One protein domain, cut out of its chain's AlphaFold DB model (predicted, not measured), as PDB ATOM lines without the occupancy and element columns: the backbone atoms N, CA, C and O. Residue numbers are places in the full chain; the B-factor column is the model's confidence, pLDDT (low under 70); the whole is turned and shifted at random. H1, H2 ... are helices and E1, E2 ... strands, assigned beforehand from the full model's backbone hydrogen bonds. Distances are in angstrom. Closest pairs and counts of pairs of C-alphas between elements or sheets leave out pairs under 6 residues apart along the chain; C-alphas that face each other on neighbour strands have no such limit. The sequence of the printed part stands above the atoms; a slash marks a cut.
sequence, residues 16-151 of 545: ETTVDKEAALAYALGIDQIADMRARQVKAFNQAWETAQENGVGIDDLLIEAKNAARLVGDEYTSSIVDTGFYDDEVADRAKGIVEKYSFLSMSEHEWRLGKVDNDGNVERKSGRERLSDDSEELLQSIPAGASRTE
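Overview. This is residues 16 to 151 of the 545 residues of an uncharacterized protein of Candidatus Saccharibacteria bacterium 47-87 (UniProt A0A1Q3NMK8). A long helical hairpin, H2 and H3, reaches to one end of the domain; at the other, H6 runs alongside H4 and partly alongside H1. Short H5 crosses the beginning of H6, and residues 117 to 123, of which 123 belongs to E1, stick out sideways. You have 136 printed residues, mostly helix, in the order H1, H2, H3, H4, H5, E1, H6. The whole is loose and flat, with a radius of gyration of the C-alphas of 17.6 A and spans of 59 by 44 by 20 A.

Arrangement. Start at H1, residues 16 to 28: its residues 22 to 26 alone touch the hub H6, residues 128 to 142, opposite ways at a shallow tilt of 16 degrees, with C-alphas 22 and 140 closest at 6.5 A. Next, H2, residues 31 to 54, and H3, residues 59 to 82, form a hairpin, with C-alphas 41 and 70 closest at 4.3 A. H3 forms another hairpin with H4, residues 89 to 102, at a steep tilt of 41 degrees; C-alphas 78 and 96 are closest, 5.8 A. H4 touches H6 at a shallow tilt of 8 degrees, opposite ways, with C-alphas 102 and 128 closest at 6.9 A. H5, residues 109 to 114, touches H6 about perpendicular, at 86 degrees, with C-alphas 112 and 128 closest at 4.0 A. E1, residues 123 to 125, pairs with no named strand. Every O i to N i+4 pair is within hydrogen-bond range in H2, H3, H4, H5 and H6, and 7 of 9 in H1.

Along the chain. Find C-alpha 16 at (-6.293, -16.773, -11.933), where H1 begins. H2 is 34.7 A long, H3 34.4 A. H6 ends at C-alpha 142, (-12.566, -22.385, 4.772).

Size, cuts and confidence. The C-alphas farthest apart, of Gly 56 and Glu 151, are 60.9 A apart. The printed part has no cut and no long link. Look for pLDDT under 70 at residues 16 to 22 and 144 to 151, among others.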
ATOM      1  N   GLU A  16      -7.295 -17.801 -12.261       41.88
ATOM      2  CA  GLU A  16      -6.293 -16.773 -11.933       41.88
ATOM      3  C   GLU A  16      -6.766 -15.816 -10.831       41.88
ATOM      4  O   GLU A  16      -5.991 -15.430  -9.968       41.88
ATOM      5  N   THR A  17      -8.067 -15.516 -10.768       51.56
ATOM      6  CA  THR A  17      -8.599 -14.546  -9.797       51.56
ATOM      7  C   THR A  17      -8.744 -15.080  -8.378       51.56
ATOM      8  O   THR A  17      -9.123 -14.309  -7.511       51.56
ATOM      9  N   THR A  18      -8.520 -16.370  -8.118       49.03
ATOM     10  CA  THR A  18      -8.753 -16.975  -6.789       49.03
ATOM     11  C   THR A  18      -7.468 -17.042  -5.964       49.03
ATOM     12  O   THR A  18      -7.494 -16.784  -4.762       49.03
ATOM     13  N   VAL A  19      -6.335 -17.304  -6.626       51.16
ATOM     14  CA  VAL A  19      -4.997 -17.368  -6.008       51.16
ATOM     15  C   VAL A  19      -4.574 -15.996  -5.472       51.16
ATOM     16  O   VAL A  19      -4.041 -15.902  -4.366       51.16
ATOM     17  N   ASP A  20      -4.922 -14.924  -6.188       64.62
ATOM     18  CA  ASP A  20      -4.664 -13.548  -5.751       64.62
ATOM     19  C   ASP A  20      -5.430 -13.177  -4.469       64.62
ATOM     20  O   ASP A  20      -4.966 -12.355  -3.680       64.62
ATOM     21  N   LYS A  21      -6.579 -13.816  -4.208       66.75
ATOM     22  CA  LYS A  21      -7.442 -13.514  -3.052       66.75
ATOM     23  C   LYS A  21      -6.936 -14.168  -1.782       66.75
ATOM     24  O   LYS A  21      -6.882 -13.524  -0.741       66.75
ATOM     25  N   GLU A  22      -6.548 -15.437  -1.861       69.75
ATOM     26  CA  GLU A  22      -5.961 -16.144  -0.721       69.75
ATOM     27  C   GLU A  22      -4.634 -15.496  -0.311       69.75
ATOM     28  O   GLU A  22      -4.407 -15.262   0.875       69.75
ATOM     29  N   ALA A  23      -3.795 -15.125  -1.285       70.31
ATOM     30  CA  ALA A  23      -2.539 -14.425  -1.031       70.31
ATOM     31  C   ALA A  23      -2.762 -13.028  -0.428       70.31
ATOM     32  O   ALA A  23      -2.105 -12.673   0.554       70.31
ATOM     33  N   ALA A  24      -3.716 -12.253  -0.959       70.00
ATOM     34  CA  ALA A  24      -4.068 -10.945  -0.414       70.00
ATOM     35  C   ALA A  24      -4.619 -11.045   1.018       70.00
ATOM     36  O   ALA A  24      -4.238 -10.245   1.874       70.00
ATOM     37  N   LEU A  25      -5.457 -12.045   1.310       79.44
ATOM     38  CA  LEU A  25      -6.020 -12.252   2.645       79.44
ATOM     39  C   LEU A  25      -4.968 -12.740   3.640       79.44
ATOM     40  O   LEU A  25      -4.921 -12.253   4.768       79.44
ATOM     41  N   ALA A  26      -4.101 -13.668   3.226       78.81
ATOM     42  CA  ALA A  26      -2.991 -14.156   4.038       78.81
ATOM     43  C   ALA A  26      -2.011 -13.027   4.380       78.81
ATOM     44  O   ALA A  26      -1.551 -12.923   5.518       78.81
ATOM     45  N   TYR A  27      -1.725 -12.149   3.413       77.56
ATOM     46  CA  TYR A  27      -0.914 -10.959   3.637       77.56
ATOM     47  C   TYR A  27      -1.603  -9.988   4.598       77.56
ATOM     48  O   TYR A  27      -0.999  -9.575   5.589       77.56
ATOM     49  N   ALA A  28      -2.873  -9.664   4.344       79.25
ATOM     50  CA  ALA A  28      -3.650  -8.750   5.172       79.25
ATOM     51  C   ALA A  28      -3.791  -9.247   6.614       79.25
ATOM     52  O   ALA A  28      -3.624  -8.476   7.542       79.25
ATOM     53  N   LEU A  29      -4.023 -10.537   6.841       85.12
ATOM     54  CA  LEU A  29      -4.118 -11.109   8.189       85.12
ATOM     55  C   LEU A  29      -2.763 -11.565   8.749       85.12
ATOM     56  O   LEU A  29      -2.701 -12.232   9.786       85.12
ATOM     57  N   GLY A  30      -1.667 -11.192   8.088       83.44
ATOM     58  CA  GLY A  30      -0.316 -11.490   8.525       83.44
ATOM     59  C   GLY A  30       0.007 -10.851   9.876       83.44
ATOM     60  O   GLY A  30      -0.427  -9.741  10.195       83.44
ATOM     61  N   ILE A  31       0.838 -11.538  10.668       82.81
ATOM     62  CA  ILE A  31       1.254 -11.085  12.009       82.81
ATOM     63  C   ILE A  31       1.821  -9.662  11.973       82.81
ATOM     64  O   ILE A  31       1.533  -8.870  12.870       82.81
ATOM     65  N   ASP A  32       2.609  -9.337  10.946       84.50
ATOM     66  CA  ASP A  32       3.207  -8.013  10.778       84.50
ATOM     67  C   ASP A  32       2.149  -6.929  10.533       84.50
ATOM     68  O   ASP A  32       2.224  -5.861  11.140       84.50
ATOM     69  N   GLN A  33       1.132  -7.207   9.713       89.69
ATOM     70  CA  GLN A  33       0.088  -6.233   9.389       89.69
ATOM     71  C   GLN A  33      -0.839  -5.979  10.584       89.69
ATOM     72  O   GLN A  33      -1.133  -4.828  10.913       89.69
ATOM     73  N   ILE A  34      -1.210  -7.031  11.320       89.19
ATOM     74  CA  ILE A  34      -1.972  -6.892  12.569       89.19
ATOM     75  C   ILE A  34      -1.135  -6.197  13.652       89.19
ATOM     76  O   ILE A  34      -1.661  -5.379  14.409       89.19
ATOM     77  N   ALA A  35       0.173  -6.463  13.736       85.25
ATOM     78  CA  ALA A  35       1.056  -5.761  14.668       85.25
ATOM     79  C   ALA A  35       1.173  -4.264  14.342       85.25
ATOM     80  O   ALA A  35       1.144  -3.441  15.261       85.25
ATOM     81  N   ASP A  36       1.273  -3.910  13.060       89.56
ATOM     82  CA  ASP A  36       1.298  -2.523  12.602       89.56
ATOM     83  C   ASP A  36      -0.031  -1.806  12.880       89.56
ATOM     84  O   ASP A  36      -0.043  -0.729  13.485       89.56
ATOM     85  N   MET A  37      -1.167  -2.437  12.560       94.06
ATOM     86  CA  MET A  37      -2.490  -1.917  12.917       94.06
ATOM     87  C   MET A  37      -2.589  -1.664  14.430       94.06
ATOM     88  O   MET A  37      -2.980  -0.572  14.846       94.06
ATOM     89  N   ARG A  38      -2.179  -2.619  15.278       94.00
ATOM     90  CA  ARG A  38      -2.160  -2.436  16.743       94.00
ATOM     91  C   ARG A  38      -1.295  -1.247  17.161       94.00
ATOM     92  O   ARG A  38      -1.701  -0.477  18.030       94.00
ATOM     93  N   ALA A  39      -0.123  -1.067  16.554       89.81
ATOM     94  CA  ALA A  39       0.750   0.068  16.845       89.81
ATOM     95  C   ALA A  39       0.088   1.408  16.476       89.81
ATOM     96  O   ALA A  39       0.130   2.356  17.268       89.81
ATOM     97  N   ARG A  40      -0.589   1.472  15.322       93.25
ATOM     98  CA  ARG A  40      -1.381   2.638  14.902       93.25
ATOM     99  C   ARG A  40      -2.552   2.909  15.851       93.25
ATOM    100  O   ARG A  40      -2.756   4.060  16.230       93.25
ATOM    101  N   GLN A  41      -3.249   1.874  16.321       92.75
ATOM    102  CA  GLN A  41      -4.319   2.000  17.321       92.75
ATOM    103  C   GLN A  41      -3.813   2.588  18.641       92.75
ATOM    104  O   GLN A  41      -4.439   3.494  19.187       92.75
ATOM    105  N   VAL A  42      -2.666   2.118  19.140       91.12
ATOM    106  CA  VAL A  42      -2.038   2.659  20.359       91.12
ATOM    107  C   VAL A  42      -1.666   4.128  20.174       91.12
ATOM    108  O   VAL A  42      -1.907   4.944  21.064       91.12
ATOM    109  N   LYS A  43      -1.092   4.484  19.019       93.44
ATOM    110  CA  LYS A  43      -0.732   5.872  18.707       93.44
ATOM    111  C   LYS A  43      -1.970   6.774  18.676       93.44
ATOM    112  O   LYS A  43      -1.965   7.806  19.340       93.44
ATOM    113  N   ALA A  44      -3.021   6.362  17.967       88.94
ATOM    114  CA  ALA A  44      -4.277   7.105  17.871       88.94
ATOM    115  C   ALA A  44      -4.960   7.262  19.238       88.94
ATOM    116  O   ALA A  44      -5.413   8.354  19.575       88.94
ATOM    117  N   PHE A  45      -4.964   6.201  20.052       94.62
ATOM    118  CA  PHE A  45      -5.472   6.241  21.423       94.62
ATOM    119  C   PHE A  45      -4.746   7.298  22.261       94.62
ATOM    120  O   PHE A  45      -5.391   8.146  22.870       94.62
ATOM    121  N   ASN A  46      -3.410   7.262  22.285       90.56
ATOM    122  CA  ASN A  46      -2.615   8.175  23.110       90.56
ATOM    123  C   ASN A  46      -2.752   9.630  22.649       90.56
ATOM    124  O   ASN A  46      -2.872  10.519  23.484       90.56
ATOM    125  N   GLN A  47      -2.781   9.871  21.338       91.44
ATOM    126  CA  GLN A  47      -2.945  11.218  20.798       91.44
ATOM    127  C   GLN A  47      -4.314  11.805  21.160       91.44
ATOM    128  O   GLN A  47      -4.391  12.922  21.660       91.44
ATOM    129  N   ALA A  48      -5.392  11.037  20.969       88.62
ATOM    130  CA  ALA A  48      -6.729  11.465  21.370       88.62
ATOM    131  C   ALA A  48      -6.829  11.662  22.890       88.62
ATOM    132  O   ALA A  48      -7.465  12.611  23.341       88.62
ATOM    133  N   TRP A  49      -6.150  10.817  23.676       89.81
ATOM    134  CA  TRP A  49      -6.068  10.975  25.124       89.81
ATOM    135  C   TRP A  49      -5.436  12.314  25.523       89.81
ATOM    136  O   TRP A  49      -5.994  13.043  26.342       89.81
ATOM    137  N   GLU A  50      -4.283  12.647  24.940       90.31
ATOM    138  CA  GLU A  50      -3.565  13.899  25.204       90.31
ATOM    139  C   GLU A  50      -4.402  15.119  24.800       90.31
ATOM    140  O   GLU A  50      -4.588  16.025  25.611       90.31
ATOM    141  N   THR A  51      -5.000  15.109  23.605       90.31
ATOM    142  CA  THR A  51      -5.860  16.204  23.128       90.31
ATOM    143  C   THR A  51      -7.092  16.407  24.015       90.31
ATOM    144  O   THR A  51      -7.422  17.535  24.382       90.31
ATOM    145  N   ALA A  52      -7.773  15.331  24.407       85.56
ATOM    146  CA  ALA A  52      -8.935  15.409  25.288       85.56
ATOM    147  C   ALA A  52      -8.553  15.923  26.690       85.56
ATOM    148  O   ALA A  52      -9.271  16.731  27.287       85.56
ATOM    149  N   GLN A  53      -7.384  15.519  27.197       90.00
ATOM    150  CA  GLN A  53      -6.843  16.017  28.458       90.00
ATOM    151  C   GLN A  53      -6.530  17.521  28.401       90.00
ATOM    152  O   GLN A  53      -6.860  18.247  29.341       90.00
ATOM    153  N   GLU A  54      -5.924  17.996  27.312       91.25
ATOM    154  CA  GLU A  54      -5.642  19.421  27.080       91.25
ATOM    155  C   GLU A  54      -6.924  20.259  27.010       91.25
ATOM    156  O   GLU A  54      -6.966  21.379  27.521       91.25
ATOM    157  N   ASN A  55      -8.000  19.682  26.471       91.19
ATOM    158  CA  ASN A  55      -9.316  20.313  26.377       91.19
ATOM    159  C   ASN A  55     -10.126  20.274  27.688       91.19
ATOM    160  O   ASN A  55     -11.252  20.771  27.730       91.19
ATOM    161  N   GLY A  56      -9.578  19.705  28.767       92.06
ATOM    162  CA  GLY A  56     -10.251  19.629  30.067       92.06
ATOM    163  C   GLY A  56     -11.456  18.685  30.089       92.06
ATOM    164  O   GLY A  56     -12.362  18.867  30.906       92.06
ATOM    165  N   VAL A  57     -11.479  17.693  29.195       90.56
ATOM    166  CA  VAL A  57     -12.536  16.680  29.113       90.56
ATOM    167  C   VAL A  57     -12.496  15.780  30.357       90.56
ATOM    168  O   VAL A  57     -11.431  15.473  30.900       90.56
ATOM    169  N   GLY A  58     -13.668  15.366  30.847       88.75
ATOM    170  CA  GLY A  58     -13.771  14.438  31.977       88.75
ATOM    171  C   GLY A  58     -13.157  13.073  31.649       88.75
ATOM    172  O   GLY A  58     -13.197  12.635  30.508       88.75
ATOM    173  N   ILE A  59     -12.608  12.371  32.648       86.44
ATOM    174  CA  ILE A  59     -11.856  11.110  32.451       86.44
ATOM    175  C   ILE A  59     -12.657  10.041  31.685       86.44
ATOM    176  O   ILE A  59     -12.085   9.305  30.881       86.44
ATOM    177  N   ASP A  60     -13.968   9.953  31.917       88.69
ATOM    178  CA  ASP A  60     -14.827   8.974  31.241       88.69
ATOM    179  C   ASP A  60     -15.002   9.304  29.750       88.69
ATOM    180  O   ASP A  60     -14.857   8.424  28.900       88.69
ATOM    181  N   ASP A  61     -15.231  10.577  29.427       87.44
ATOM    182  CA  ASP A  61     -15.359  11.069  28.050       87.44
ATOM    183  C   ASP A  61     -14.019  10.984  27.306       87.44
ATOM    184  O   ASP A  61     -13.961  10.558  26.153       87.44
ATOM    185  N   LEU A  62     -12.920  11.261  28.009       88.31
ATOM    186  CA  LEU A  62     -11.548  11.122  27.531       88.31
ATOM    187  C   LEU A  62     -11.280   9.669  27.089       88.31
ATOM    188  O   LEU A  62     -10.809   9.404  25.979       88.31
ATOM    189  N   LEU A  63     -11.638   8.696  27.932       88.69
ATOM    190  CA  LEU A  63     -11.484   7.280  27.604       88.69
ATOM    191  C   LEU A  63     -12.350   6.868  26.403       88.69
ATOM    192  O   LEU A  63     -11.931   6.013  25.617       88.69
ATOM    193  N   ILE A  64     -13.549   7.437  26.263       91.88
ATOM    194  CA  ILE A  64     -14.433   7.190  25.119       91.88
ATOM    195  C   ILE A  64     -13.800   7.729  23.833       91.88
ATOM    196  O   ILE A  64     -13.708   6.983  22.855       91.88
ATOM    197  N   GLU A  65     -13.312   8.970  23.833       88.44
ATOM    198  CA  GLU A  65     -12.653   9.593  22.678       88.44
ATOM    199  C   GLU A  65     -11.410   8.810  22.245       88.44
ATOM    200  O   GLU A  65     -11.278   8.447  21.073       88.44
ATOM    201  N   ALA A  66     -10.554   8.435  23.197       86.00
ATOM    202  CA  ALA A  66      -9.351   7.656  22.922       86.00
ATOM    203  C   ALA A  66      -9.668   6.264  22.340       86.00
ATOM    204  O   ALA A  66      -9.035   5.817  21.378       86.00
ATOM    205  N   LYS A  67     -10.689   5.576  22.870       91.38
ATOM    206  CA  LYS A  67     -11.147   4.287  22.321       91.38
ATOM    207  C   LYS A  67     -11.748   4.433  20.928       91.38
ATOM    208  O   LYS A  67     -11.530   3.557  20.095       91.38
ATOM    209  N   ASN A  68     -12.491   5.504  20.668       92.12
ATOM    210  CA  ASN A  68     -13.073   5.756  19.353       92.12
ATOM    211  C   ASN A  68     -11.984   6.021  18.307       92.12
ATOM    212  O   ASN A  68     -12.057   5.450  17.224       92.12
ATOM    213  N   ALA A  69     -10.936   6.778  18.648       88.94
ATOM    214  CA  ALA A  69      -9.792   7.001  17.762       88.94
ATOM    215  C   ALA A  69      -9.075   5.689  17.391       88.94
ATOM    216  O   ALA A  69      -8.786   5.441  16.224       88.94
ATOM    217  N   ALA A  70      -8.847   4.804  18.364       87.88
ATOM    218  CA  ALA A  70      -8.298   3.477  18.090       87.88
ATOM    219  C   ALA A  70      -9.257   2.589  17.272       87.88
ATOM    220  O   ALA A  70      -8.806   1.802  16.439       87.88
ATOM    221  N   ARG A  71     -10.575   2.704  17.489       91.81
ATOM    222  CA  ARG A  71     -11.571   1.956  16.712       91.81
ATOM    223  C   ARG A  71     -11.554   2.378  15.245       91.81
ATOM    224  O   ARG A  71     -11.496   1.498  14.401       91.81
ATOM    225  N   LEU A  72     -11.473   3.679  14.958       91.88
ATOM    226  CA  LEU A  72     -11.392   4.201  13.589       91.88
ATOM    227  C   LEU A  72     -10.222   3.607  12.796       91.88
ATOM    228  O   LEU A  72     -10.401   3.255  11.639       91.88
ATOM    229  N   VAL A  73      -9.058   3.420  13.423       91.25
ATOM    230  CA  VAL A  73      -7.912   2.749  12.779       91.25
ATOM    231  C   VAL A  73      -8.226   1.283  12.455       91.25
ATOM    232  O   VAL A  73      -7.820   0.779  11.413       91.25
ATOM    233  N   GLY A  74      -8.933   0.582  13.348       87.62
ATOM    234  CA  GLY A  74      -9.369  -0.796  13.100       87.62
ATOM    235  C   GLY A  74     -10.418  -0.885  11.991       87.62
ATOM    236  O   GLY A  74     -10.357  -1.794  11.164       87.62
ATOM    237  N   ASP A  75     -11.337   0.079  11.945       88.75
ATOM    238  CA  ASP A  75     -12.370   0.180  10.914       88.75
ATOM    239  C   ASP A  75     -11.745   0.499   9.551       88.75
ATOM    240  O   ASP A  75     -12.030  -0.200   8.590       88.75
ATOM    241  N   GLU A  76     -10.831   1.473   9.468       89.06
ATOM    242  CA  GLU A  76     -10.077   1.803   8.246       89.06
ATOM    243  C   GLU A  76      -9.308   0.588   7.722       89.06
ATOM    244  O   GLU A  76      -9.345   0.270   6.533       89.06
ATOM    245  N   TYR A  77      -8.642  -0.130   8.625       88.44
ATOM    246  CA  TYR A  77      -7.906  -1.330   8.276       88.44
ATOM    247  C   TYR A  77      -8.838  -2.436   7.765       88.44
ATOM    248  O   TYR A  77      -8.578  -3.028   6.720       88.44
ATOM    249  N   THR A  78      -9.964  -2.664   8.440       85.62
ATOM    250  CA  THR A  78     -10.984  -3.629   8.004       85.62
ATOM    251  C   THR A  78     -11.565  -3.245   6.646       85.62
ATOM    252  O   THR A  78     -11.641  -4.093   5.762       85.62
ATOM    253  N   SER A  79     -11.918  -1.974   6.445       84.38
ATOM    254  CA  SER A  79     -12.397  -1.468   5.159       84.38
ATOM    255  C   SER A  79     -11.364  -1.689   4.067       84.38
ATOM    256  O   SER A  79     -11.728  -2.164   3.008       84.38
ATOM    257  N   SER A  80     -10.068  -1.484   4.325       82.19
ATOM    258  CA  SER A  80      -9.038  -1.758   3.312       82.19
ATOM    259  C   SER A  80      -8.941  -3.235   2.912       82.19
ATOM    260  O   SER A  80      -8.562  -3.523   1.783       82.19
ATOM    261  N   ILE A  81      -9.319  -4.168   3.796       78.50
ATOM    262  CA  ILE A  81      -9.422  -5.602   3.481       78.50
ATOM    263  C   ILE A  81     -10.685  -5.878   2.656       78.50
ATOM    264  O   ILE A  81     -10.620  -6.577   1.643       78.50
ATOM    265  N   VAL A  82     -11.826  -5.320   3.065       76.50
ATOM    266  CA  VAL A  82     -13.141  -5.569   2.448       76.50
ATOM    267  C   VAL A  82     -13.292  -4.864   1.093       76.50
ATOM    268  O   VAL A  82     -13.737  -5.481   0.126       76.50
ATOM    269  N   ASP A  83     -12.848  -3.611   0.983       73.44
ATOM    270  CA  ASP A  83     -12.943  -2.759  -0.215       73.44
ATOM    271  C   ASP A  83     -12.075  -3.251  -1.372       73.44
ATOM    272  O   ASP A  83     -12.231  -2.797  -2.506       73.44
ATOM    273  N   THR A  84     -11.199  -4.228  -1.129       66.06
ATOM    274  CA  THR A  84     -10.524  -4.931  -2.220       66.06
ATOM    275  C   THR A  84     -11.511  -5.659  -3.150       66.06
ATOM    276  O   THR A  84     -11.149  -6.013  -4.267       66.06
ATOM    277  N   GLY A  85     -12.779  -5.838  -2.743       58.34
ATOM    278  CA  GLY A  85     -13.858  -6.349  -3.600       58.34
ATOM    279  C   GLY A  85     -13.706  -7.827  -3.961       58.34
ATOM    280  O   GLY A  85     -14.377  -8.332  -4.863       58.34
ATOM    281  N   PHE A  86     -12.795  -8.519  -3.281       59.31
ATOM    282  CA  PHE A  86     -12.353  -9.852  -3.654       59.31
ATOM    283  C   PHE A  86     -13.070 -10.979  -2.909       59.31
ATOM    284  O   PHE A  86     -13.089 -12.104  -3.415       59.31
ATOM    285  N   TYR A  87     -13.686 -10.706  -1.762       68.06
ATOM    286  CA  TYR A  87     -14.234 -11.729  -0.868       68.06
ATOM    287  C   TYR A  87     -15.761 -11.780  -0.919       68.06
ATOM    288  O   TYR A  87     -16.410 -10.783  -1.231       68.06
ATOM    289  N   ASP A  88     -16.332 -12.948  -0.622       76.75
ATOM    290  CA  ASP A  88     -17.749 -13.018  -0.273       76.75
ATOM    291  C   ASP A  88     -17.995 -12.374   1.106       76.75
ATOM    292  O   ASP A  88     -17.065 -12.168   1.896       76.75
ATOM    293  N   ASP A  89     -19.257 -12.038   1.383       80.25
ATOM    294  CA  ASP A  89     -19.651 -11.363   2.625       80.25
ATOM    295  C   ASP A  89     -19.270 -12.187   3.876       80.25
ATOM    296  O   ASP A  89     -18.937 -11.623   4.916       80.25
ATOM    297  N   GLU A  90     -19.249 -13.523   3.775       80.75
ATOM    298  CA  GLU A  90     -18.927 -14.419   4.892       80.75
ATOM    299  C   GLU A  90     -17.430 -14.386   5.251       80.75
ATOM    300  O   GLU A  90     -17.064 -14.304   6.428       80.75
ATOM    301  N   VAL A  91     -16.545 -14.408   4.253       80.00
ATOM    302  CA  VAL A  91     -15.091 -14.286   4.430       80.00
ATOM    303  C   VAL A  91     -14.730 -12.883   4.909       80.00
ATOM    304  O   VAL A  91     -13.897 -12.749   5.809       80.00
ATOM    305  N   ALA A  92     -15.383 -11.848   4.376       82.25
ATOM    306  CA  ALA A  92     -15.218 -10.469   4.831       82.25
ATOM    307  C   ALA A  92     -15.598 -10.303   6.315       82.25
ATOM    308  O   ALA A  92     -14.815  -9.758   7.100       82.25
ATOM    309  N   ASP A  93     -16.747 -10.843   6.733       86.50
ATOM    310  CA  ASP A  93     -17.205 -10.802   8.126       86.50
ATOM    311  C   ASP A  93     -16.263 -11.565   9.068       86.50
ATOM    312  O   ASP A  93     -15.965 -11.110  10.179       86.50
ATOM    313  N   ARG A  94     -15.733 -12.713   8.632       85.75
ATOM    314  CA  ARG A  94     -14.761 -13.479   9.428       85.75
ATOM    315  C   ARG A  94     -13.411 -12.778   9.531       85.75
ATOM    316  O   ARG A  94     -12.840 -12.751  10.622       85.75
ATOM    317  N   ALA A  95     -12.920 -12.179   8.447       85.50
ATOM    318  CA  ALA A  95     -11.696 -11.381   8.460       85.50
ATOM    319  C   ALA A  95     -11.828 -10.187   9.417       85.50
ATOM    320  O   ALA A  95     -10.958  -9.973  10.264       85.50
ATOM    321  N   LYS A  96     -12.964  -9.482   9.371       89.44
ATOM    322  CA  LYS A  96     -13.308  -8.432  10.337       89.44
ATOM    323  C   LYS A  96     -13.296  -8.948  11.776       89.44
ATOM    324  O   LYS A  96     -12.679  -8.333  12.643       89.44
ATOM    325  N   GLY A  97     -13.907 -10.106  12.029       90.06
ATOM    326  CA  GLY A  97     -13.896 -10.737  13.350       90.06
ATOM    327  C   GLY A  97     -12.483 -11.033  13.868       90.06
ATOM    328  O   GLY A  97     -12.204 -10.821  15.051       90.06
ATOM    329  N   ILE A  98     -11.568 -11.469  12.995       89.62
ATOM    330  CA  ILE A  98     -10.151 -11.677  13.334       89.62
ATOM    331  C   ILE A  98      -9.485 -10.339  13.685       89.62
ATOM    332  O   ILE A  98      -8.871 -10.221  14.747       89.62
ATOM    333  N   VAL A  99      -9.646  -9.312  12.851       90.19
ATOM    334  CA  VAL A  99      -9.088  -7.970  13.098       90.19
ATOM    335  C   VAL A  99      -9.567  -7.405  14.441       90.19
ATOM    336  O   VAL A  99      -8.757  -6.961  15.259       90.19
ATOM    337  N   GLU A 100     -10.867  -7.486  14.725       91.88
ATOM    338  CA  GLU A 100     -11.450  -7.027  15.988       91.88
ATOM    339  C   GLU A 100     -10.917  -7.816  17.192       91.88
ATOM    340  O   GLU A 100     -10.559  -7.214  18.215       91.88
ATOM    341  N   LYS A 101     -10.812  -9.148  17.068       92.75
ATOM    342  CA  LYS A 101     -10.299 -10.060  18.107       92.75
ATOM    343  C   LYS A 101      -8.852  -9.745  18.487       92.75
ATOM    344  O   LYS A 101      -8.518  -9.794  19.672       92.75
ATOM    345  N   TYR A 102      -8.010  -9.404  17.512       91.75
ATOM    346  CA  TYR A 102      -6.588  -9.103  17.722       91.75
ATOM    347  C   TYR A 102      -6.267  -7.611  17.815       91.75
ATOM    348  O   TYR A 102      -5.097  -7.242  17.942       91.75
ATOM    349  N   SER A 103      -7.277  -6.745  17.832       92.19
ATOM    350  CA  SER A 103      -7.090  -5.313  18.053       92.19
ATOM    351  C   SER A 103      -6.491  -5.007  19.431       92.19
ATOM    352  O   SER A 103      -6.626  -5.768  20.398       92.19
ATOM    353  N   PHE A 104      -5.843  -3.849  19.548       90.25
ATOM    354  CA  PHE A 104      -5.354  -3.320  20.823       90.25
ATOM    355  C   PHE A 104      -6.488  -3.137  21.848       90.25
ATOM    356  O   PHE A 104      -6.271  -3.292  23.048       90.25
ATOM    357  N   LEU A 105      -7.705  -2.846  21.379       89.62
ATOM    358  CA  LEU A 105      -8.876  -2.634  22.230       89.62
ATOM    359  C   LEU A 105      -9.417  -3.930  22.848       89.62
ATOM    360  O   LEU A 105      -9.963  -3.890  23.951       89.62
ATOM    361  N   SER A 106      -9.259  -5.057  22.153       89.00
ATOM    362  CA  SER A 106      -9.779  -6.365  22.575       89.00
ATOM    363  C   SER A 106      -8.729  -7.245  23.248       89.00
ATOM    364  O   SER A 106      -9.084  -8.146  24.007       89.00
ATOM    365  N   MET A 107      -7.442  -7.008  22.977       88.88
ATOM    366  CA  MET A 107      -6.350  -7.843  23.475       88.88
ATOM    367  C   MET A 107      -5.176  -7.010  23.985       88.88
ATOM    368  O   MET A 107      -4.575  -6.224  23.243       88.88
ATOM    369  N   SER A 108      -4.786  -7.257  25.238       86.50
ATOM    370  CA  SER A 108      -3.653  -6.575  25.865       86.50
ATOM    371  C   SER A 108      -2.317  -6.923  25.193       86.50
ATOM    372  O   SER A 108      -2.147  -8.001  24.625       86.50
ATOM    373  N   GLU A 109      -1.322  -6.033  25.288       84.50
ATOM    374  CA  GLU A 109       0.032  -6.310  24.770       84.50
ATOM    375  C   GLU A 109       0.681  -7.538  25.424       84.50
ATOM    376  O   GLU A 109       1.451  -8.253  24.781       84.50
ATOM    377  N   HIS A 110       0.355  -7.806  26.690       81.50
ATOM    378  CA  HIS A 110       0.839  -8.994  27.385       81.50
ATOM    379  C   HIS A 110       0.288 -10.271  26.740       81.50
ATOM    380  O   HIS A 110       1.052 -11.164  26.381       81.50
ATOM    381  N   GLU A 111      -1.028 -10.342  26.528       84.19
ATOM    382  CA  GLU A 111      -1.671 -11.489  25.877       84.19
ATOM    383  C   GLU A 111      -1.235 -11.648  24.419       84.19
ATOM    384  O   GLU A 111      -1.068 -12.776  23.951       84.19
ATOM    385  N   TRP A 112      -1.014 -10.537  23.712       87.25
ATOM    386  CA  TRP A 112      -0.516 -10.535  22.340       87.25
ATOM    387  C   TRP A 112       0.861 -11.200  22.224       87.25
ATOM    388  O   TRP A 112       1.067 -12.020  21.330       87.25
ATOM    389  N   ARG A 113       1.787 -10.886  23.141       82.81
ATOM    390  CA  ARG A 113       3.195 -11.316  23.059       82.81
ATOM    391  C   ARG A 113       3.514 -12.616  23.782       82.81
ATOM    392  O   ARG A 113       4.319 -13.387  23.280       82.81
ATOM    393  N   LEU A 114       2.960 -12.815  24.975       74.50
ATOM    394  CA  LEU A 114       3.431 -13.838  25.917       74.50
ATOM    395  C   LEU A 114       2.399 -14.936  26.183       74.50
ATOM    396  O   LEU A 114       2.725 -15.938  26.811       74.50
ATOM    397  N   GLY A 115       1.161 -14.759  25.718       72.38
ATOM    398  CA  GLY A 115       0.068 -15.647  26.096       72.38
ATOM    399  C   GLY A 115      -0.301 -15.498  27.572       72.38
ATOM    400  O   GLY A 115       0.068 -14.525  28.237       72.38
ATOM    401  N   LYS A 116      -1.090 -16.446  28.081       71.50
ATOM    402  CA  LYS A 116      -1.430 -16.505  29.508       71.50
ATOM    403  C   LYS A 116      -0.557 -17.569  30.148       71.50
ATOM    404  O   LYS A 116      -0.554 -18.702  29.680       71.50
ATOM    405  N   VAL A 117       0.169 -17.192  31.190       64.19
ATOM    406  CA  VAL A 117       0.998 -18.100  31.979       64.19
ATOM    407  C   VAL A 117       0.255 -18.370  33.285       64.19
ATOM    408  O   VAL A 117      -0.292 -17.434  33.875       64.19
ATOM    409  N   ASP A 118       0.162 -19.632  33.696       69.50
ATOM    410  CA  ASP A 118      -0.407 -19.991  34.994       69.50
ATOM    411  C   ASP A 118       0.516 -19.542  36.146       69.50
ATOM    412  O   ASP A 118       1.619 -19.026  35.942       69.50
ATOM    413  N   ASN A 119       0.059 -19.723  37.386       70.62
ATOM    414  CA  ASN A 119       0.841 -19.349  38.569       70.62
ATOM    415  C   ASN A 119       2.142 -20.163  38.725       70.62
ATOM    416  O   ASN A 119       2.996 -19.775  39.521       70.62
ATOM    417  N   ASP A 120       2.292 -21.256  37.974       70.56
ATOM    418  CA  ASP A 120       3.433 -22.169  38.016       70.56
ATOM    419  C   ASP A 120       4.446 -21.891  36.888       70.56
ATOM    420  O   ASP A 120       5.482 -22.552  36.800       70.56
ATOM    421  N   GLY A 121       4.190 -20.886  36.043       63.38
ATOM    422  CA  GLY A 121       5.079 -20.509  34.946       63.38
ATOM    423  C   GLY A 121       4.844 -21.285  33.646       63.38
ATOM    424  O   GLY A 121       5.617 -21.109  32.702       63.38
ATOM    425  N   ASN A 122       3.796 -22.113  33.556       70.62
ATOM    426  CA  ASN A 122       3.450 -22.823  32.325       70.62
ATOM    427  C   ASN A 122       2.543 -21.969  31.441       70.62
ATOM    428  O   ASN A 122       1.636 -21.289  31.921       70.62
ATOM    429  N   VAL A 123       2.750 -22.034  30.126       63.88
ATOM    430  CA  VAL A 123       1.870 -21.372  29.157       63.88
ATOM    431  C   VAL A 123       0.506 -22.073  29.170       63.88
ATOM    432  O   VAL A 123       0.336 -23.152  28.612       63.88
ATOM    433  N   GLU A 124      -0.472 -21.449  29.821       65.19
ATOM    434  CA  GLU A 124      -1.863 -21.897  29.918       65.19
ATOM    435  C   GLU A 124      -2.619 -21.639  28.601       65.19
ATOM    436  O   GLU A 124      -3.559 -22.358  28.258       65.19
ATOM    437  N   ARG A 125      -2.220 -20.603  27.842       73.88
ATOM    438  CA  ARG A 125      -2.774 -20.267  26.516       73.88
ATOM    439  C   ARG A 125      -1.718 -19.688  25.580       73.88
ATOM    440  O   ARG A 125      -0.971 -18.803  25.995       73.88
ATOM    441  N   LYS A 126      -1.763 -20.112  24.307       82.62
ATOM    442  CA  LYS A 126      -1.010 -19.533  23.180       82.62
ATOM    443  C   LYS A 126      -1.082 -17.999  23.175       82.62
ATOM    444  O   LYS A 126      -2.116 -17.406  23.516       82.62
ATOM    445  N   SER A 127       0.005 -17.360  22.752       86.62
ATOM    446  CA  SER A 127       0.062 -15.913  22.528       86.62
ATOM    447  C   SER A 127      -0.960 -15.464  21.480       86.62
ATOM    448  O   SER A 127      -1.471 -16.259  20.692       86.62
ATOM    449  N   GLY A 128      -1.308 -14.178  21.478       85.31
ATOM    450  CA  GLY A 128      -2.152 -13.609  20.425       85.31
ATOM    451  C   GLY A 128      -1.553 -13.796  19.031       85.31
ATOM    452  O   GLY A 128      -2.293 -14.111  18.110       85.31
ATOM    453  N   ARG A 129      -0.224 -13.705  18.897       86.31
ATOM    454  CA  ARG A 129       0.485 -13.958  17.631       86.31
ATOM    455  C   ARG A 129       0.291 -15.379  17.111       86.31
ATOM    456  O   ARG A 129      -0.001 -15.565  15.938       86.31
ATOM    457  N   GLU A 130       0.434 -16.369  17.986       84.00
ATOM    458  CA  GLU A 130       0.252 -17.776  17.615       84.00
ATOM    459  C   GLU A 130      -1.213 -18.079  17.289       84.00
ATOM    460  O   GLU A 130      -1.490 -18.745  16.299       84.00
ATOM    461  N   ARG A 131      -2.156 -17.542  18.075       88.62
ATOM    462  CA  ARG A 131      -3.591 -17.719  17.804       88.62
ATOM    463  C   ARG A 131      -4.031 -17.028  16.512       88.62
ATOM    464  O   ARG A 131      -4.899 -17.554  15.832       88.62
ATOM    465  N   LEU A 132      -3.438 -15.883  16.166       89.88
ATOM    466  CA  LEU A 132      -3.700 -15.215  14.891       89.88
ATOM    467  C   LEU A 132      -3.283 -16.102  13.718       89.88
ATOM    468  O   LEU A 132      -4.032 -16.190  12.756       89.88
ATOM    469  N   SER A 133      -2.121 -16.756  13.811       85.00
ATOM    470  CA  SER A 133      -1.670 -17.692  12.777       85.00
ATOM    471  C   SER A 133      -2.635 -18.866  12.612       85.00
ATOM    472  O   SER A 133      -2.932 -19.242  11.486       85.00
ATOM    473  N   ASP A 134      -3.131 -19.428  13.721       86.12
ATOM    474  CA  ASP A 134      -4.108 -20.522  13.671       86.12
ATOM    475  C   ASP A 134      -5.440 -20.046  13.046       86.12
ATOM    476  O   ASP A 134      -5.983 -20.701  12.160       86.12
ATOM    477  N   ASP A 135      -5.961 -18.891  13.484       87.69
ATOM    478  CA  ASP A 135      -7.244 -18.350  13.012       87.69
ATOM    479  C   ASP A 135      -7.189 -17.919  11.534       87.69
ATOM    480  O   ASP A 135      -8.180 -18.056  10.812       87.69
ATOM    481  N   SER A 136      -6.058 -17.368  11.076       84.38
ATOM    482  CA  SER A 136      -5.877 -16.979   9.675       84.38
ATOM    483  C   SER A 136      -5.766 -18.205   8.775       84.38
ATOM    484  O   SER A 136      -6.381 -18.233   7.711       84.38
ATOM    485  N   GLU A 137      -5.068 -19.251   9.224       84.31
ATOM    486  CA  GLU A 137      -5.005 -20.527   8.517       84.31
ATOM    487  C   GLU A 137      -6.387 -21.195   8.442       84.31
ATOM    488  O   GLU A 137      -6.791 -21.649   7.372       84.31
ATOM    489  N   GLU A 138      -7.160 -21.190   9.531       87.12
ATOM    490  CA  GLU A 138      -8.534 -21.708   9.544       87.12
ATOM    491  C   GLU A 138      -9.456 -20.929   8.592       87.12
ATOM    492  O   GLU A 138     -10.305 -21.520   7.914       87.12
ATOM    493  N   LEU A 139      -9.298 -19.604   8.504       84.44
ATOM    494  CA  LEU A 139     -10.039 -18.794   7.539       84.44
ATOM    495  C   LEU A 139      -9.655 -19.155   6.102       84.44
ATOM    496  O   LEU A 139     -10.547 -19.409   5.295       84.44
ATOM    497  N   LEU A 140      -8.362 -19.258   5.792       81.69
ATOM    498  CA  LEU A 140      -7.891 -19.636   4.456       81.69
ATOM    499  C   LEU A 140      -8.390 -21.030   4.050       81.69
ATOM    500  O   LEU A 140      -8.886 -21.206   2.944       81.69
ATOM    501  N   GLN A 141      -8.354 -22.006   4.963       82.81
ATOM    502  CA  GLN A 141      -8.848 -23.367   4.711       82.81
ATOM    503  C   GLN A 141     -10.362 -23.439   4.470       82.81
ATOM    504  O   GLN A 141     -10.852 -24.416   3.902       82.81
ATOM    505  N   SER A 142     -11.113 -22.435   4.926       79.00
ATOM    506  CA  SER A 142     -12.566 -22.385   4.772       79.00
ATOM    507  C   SER A 142     -13.039 -21.748   3.468       79.00
ATOM    508  O   SER A 142     -14.212 -21.892   3.127       79.00
ATOM    509  N   ILE A 143     -12.142 -21.086   2.732       73.50
ATOM    510  CA  ILE A 143     -12.443 -20.577   1.396       73.50
ATOM    511  C   ILE A 143     -12.610 -21.805   0.486       73.50
ATOM    512  O   ILE A 143     -11.689 -22.619   0.374       73.50
ATOM    513  N   PRO A 144     -13.794 -22.024  -0.119       64.31
ATOM    514  CA  PRO A 144     -14.026 -23.203  -0.936       64.31
ATOM    515  C   PRO A 144     -13.043 -23.202  -2.104       64.31
ATOM    516  O   PRO A 144     -13.033 -22.269  -2.903       64.31
ATOM    517  N   ALA A 145     -12.234 -24.260  -2.200       56.06
ATOM    518  CA  ALA A 145     -11.212 -24.420  -3.227       56.06
ATOM    519  C   ALA A 145     -11.824 -24.327  -4.639       56.06
ATOM    520  O   ALA A 145     -12.299 -25.312  -5.212       56.06
ATOM    521  N   GLY A 146     -11.815 -23.124  -5.205       48.69
ATOM    522  CA  GLY A 146     -12.220 -22.843  -6.571       48.69
ATOM    523  C   GLY A 146     -11.114 -23.266  -7.526       48.69
ATOM    524  O   GLY A 146     -10.268 -22.461  -7.873       48.69
ATOM    525  N   ALA A 147     -11.107 -24.544  -7.917       41.50
ATOM    526  CA  ALA A 147     -10.417 -25.082  -9.096       41.50
ATOM    527  C   ALA A 147      -9.049 -24.454  -9.458       41.50
ATOM    528  O   ALA A 147      -8.832 -24.057 -10.594       41.50
ATOM    529  N   SER A 148      -8.111 -24.426  -8.517       39.22
ATOM    530  CA  SER A 148      -6.673 -24.526  -8.775       39.22
ATOM    531  C   SER A 148      -5.996 -24.696  -7.424       39.22
ATOM    532  O   SER A 148      -5.698 -23.736  -6.723       39.22
ATOM    533  N   ARG A 149      -5.777 -25.952  -7.024       40.22
ATOM    534  CA  ARG A 149      -4.639 -26.231  -6.151       40.22
ATOM    535  C   ARG A 149      -3.445 -25.733  -6.950       40.22
ATOM    536  O   ARG A 149      -3.188 -26.314  -8.003       40.22
ATOM    537  N   THR A 150      -2.834 -24.650  -6.478       39.97
ATOM    538  CA  THR A 150      -1.455 -24.247  -6.744       39.97
ATOM    539  C   THR A 150      -0.711 -25.318  -7.533       39.97
ATOM    540  O   THR A 150      -0.525 -26.437  -7.037       39.97
ATOM    541  N   GLU A 151      -0.251 -24.985  -8.745       42.34
ATOM    542  CA  GLU A 151       1.004 -25.584  -9.185       42.34
ATOM    543  C   GLU A 151       1.937 -25.445  -7.989       42.34
ATOM    544  O   GLU A 151       2.152 -24.341  -7.483       42.34
TER     545      GLU A 151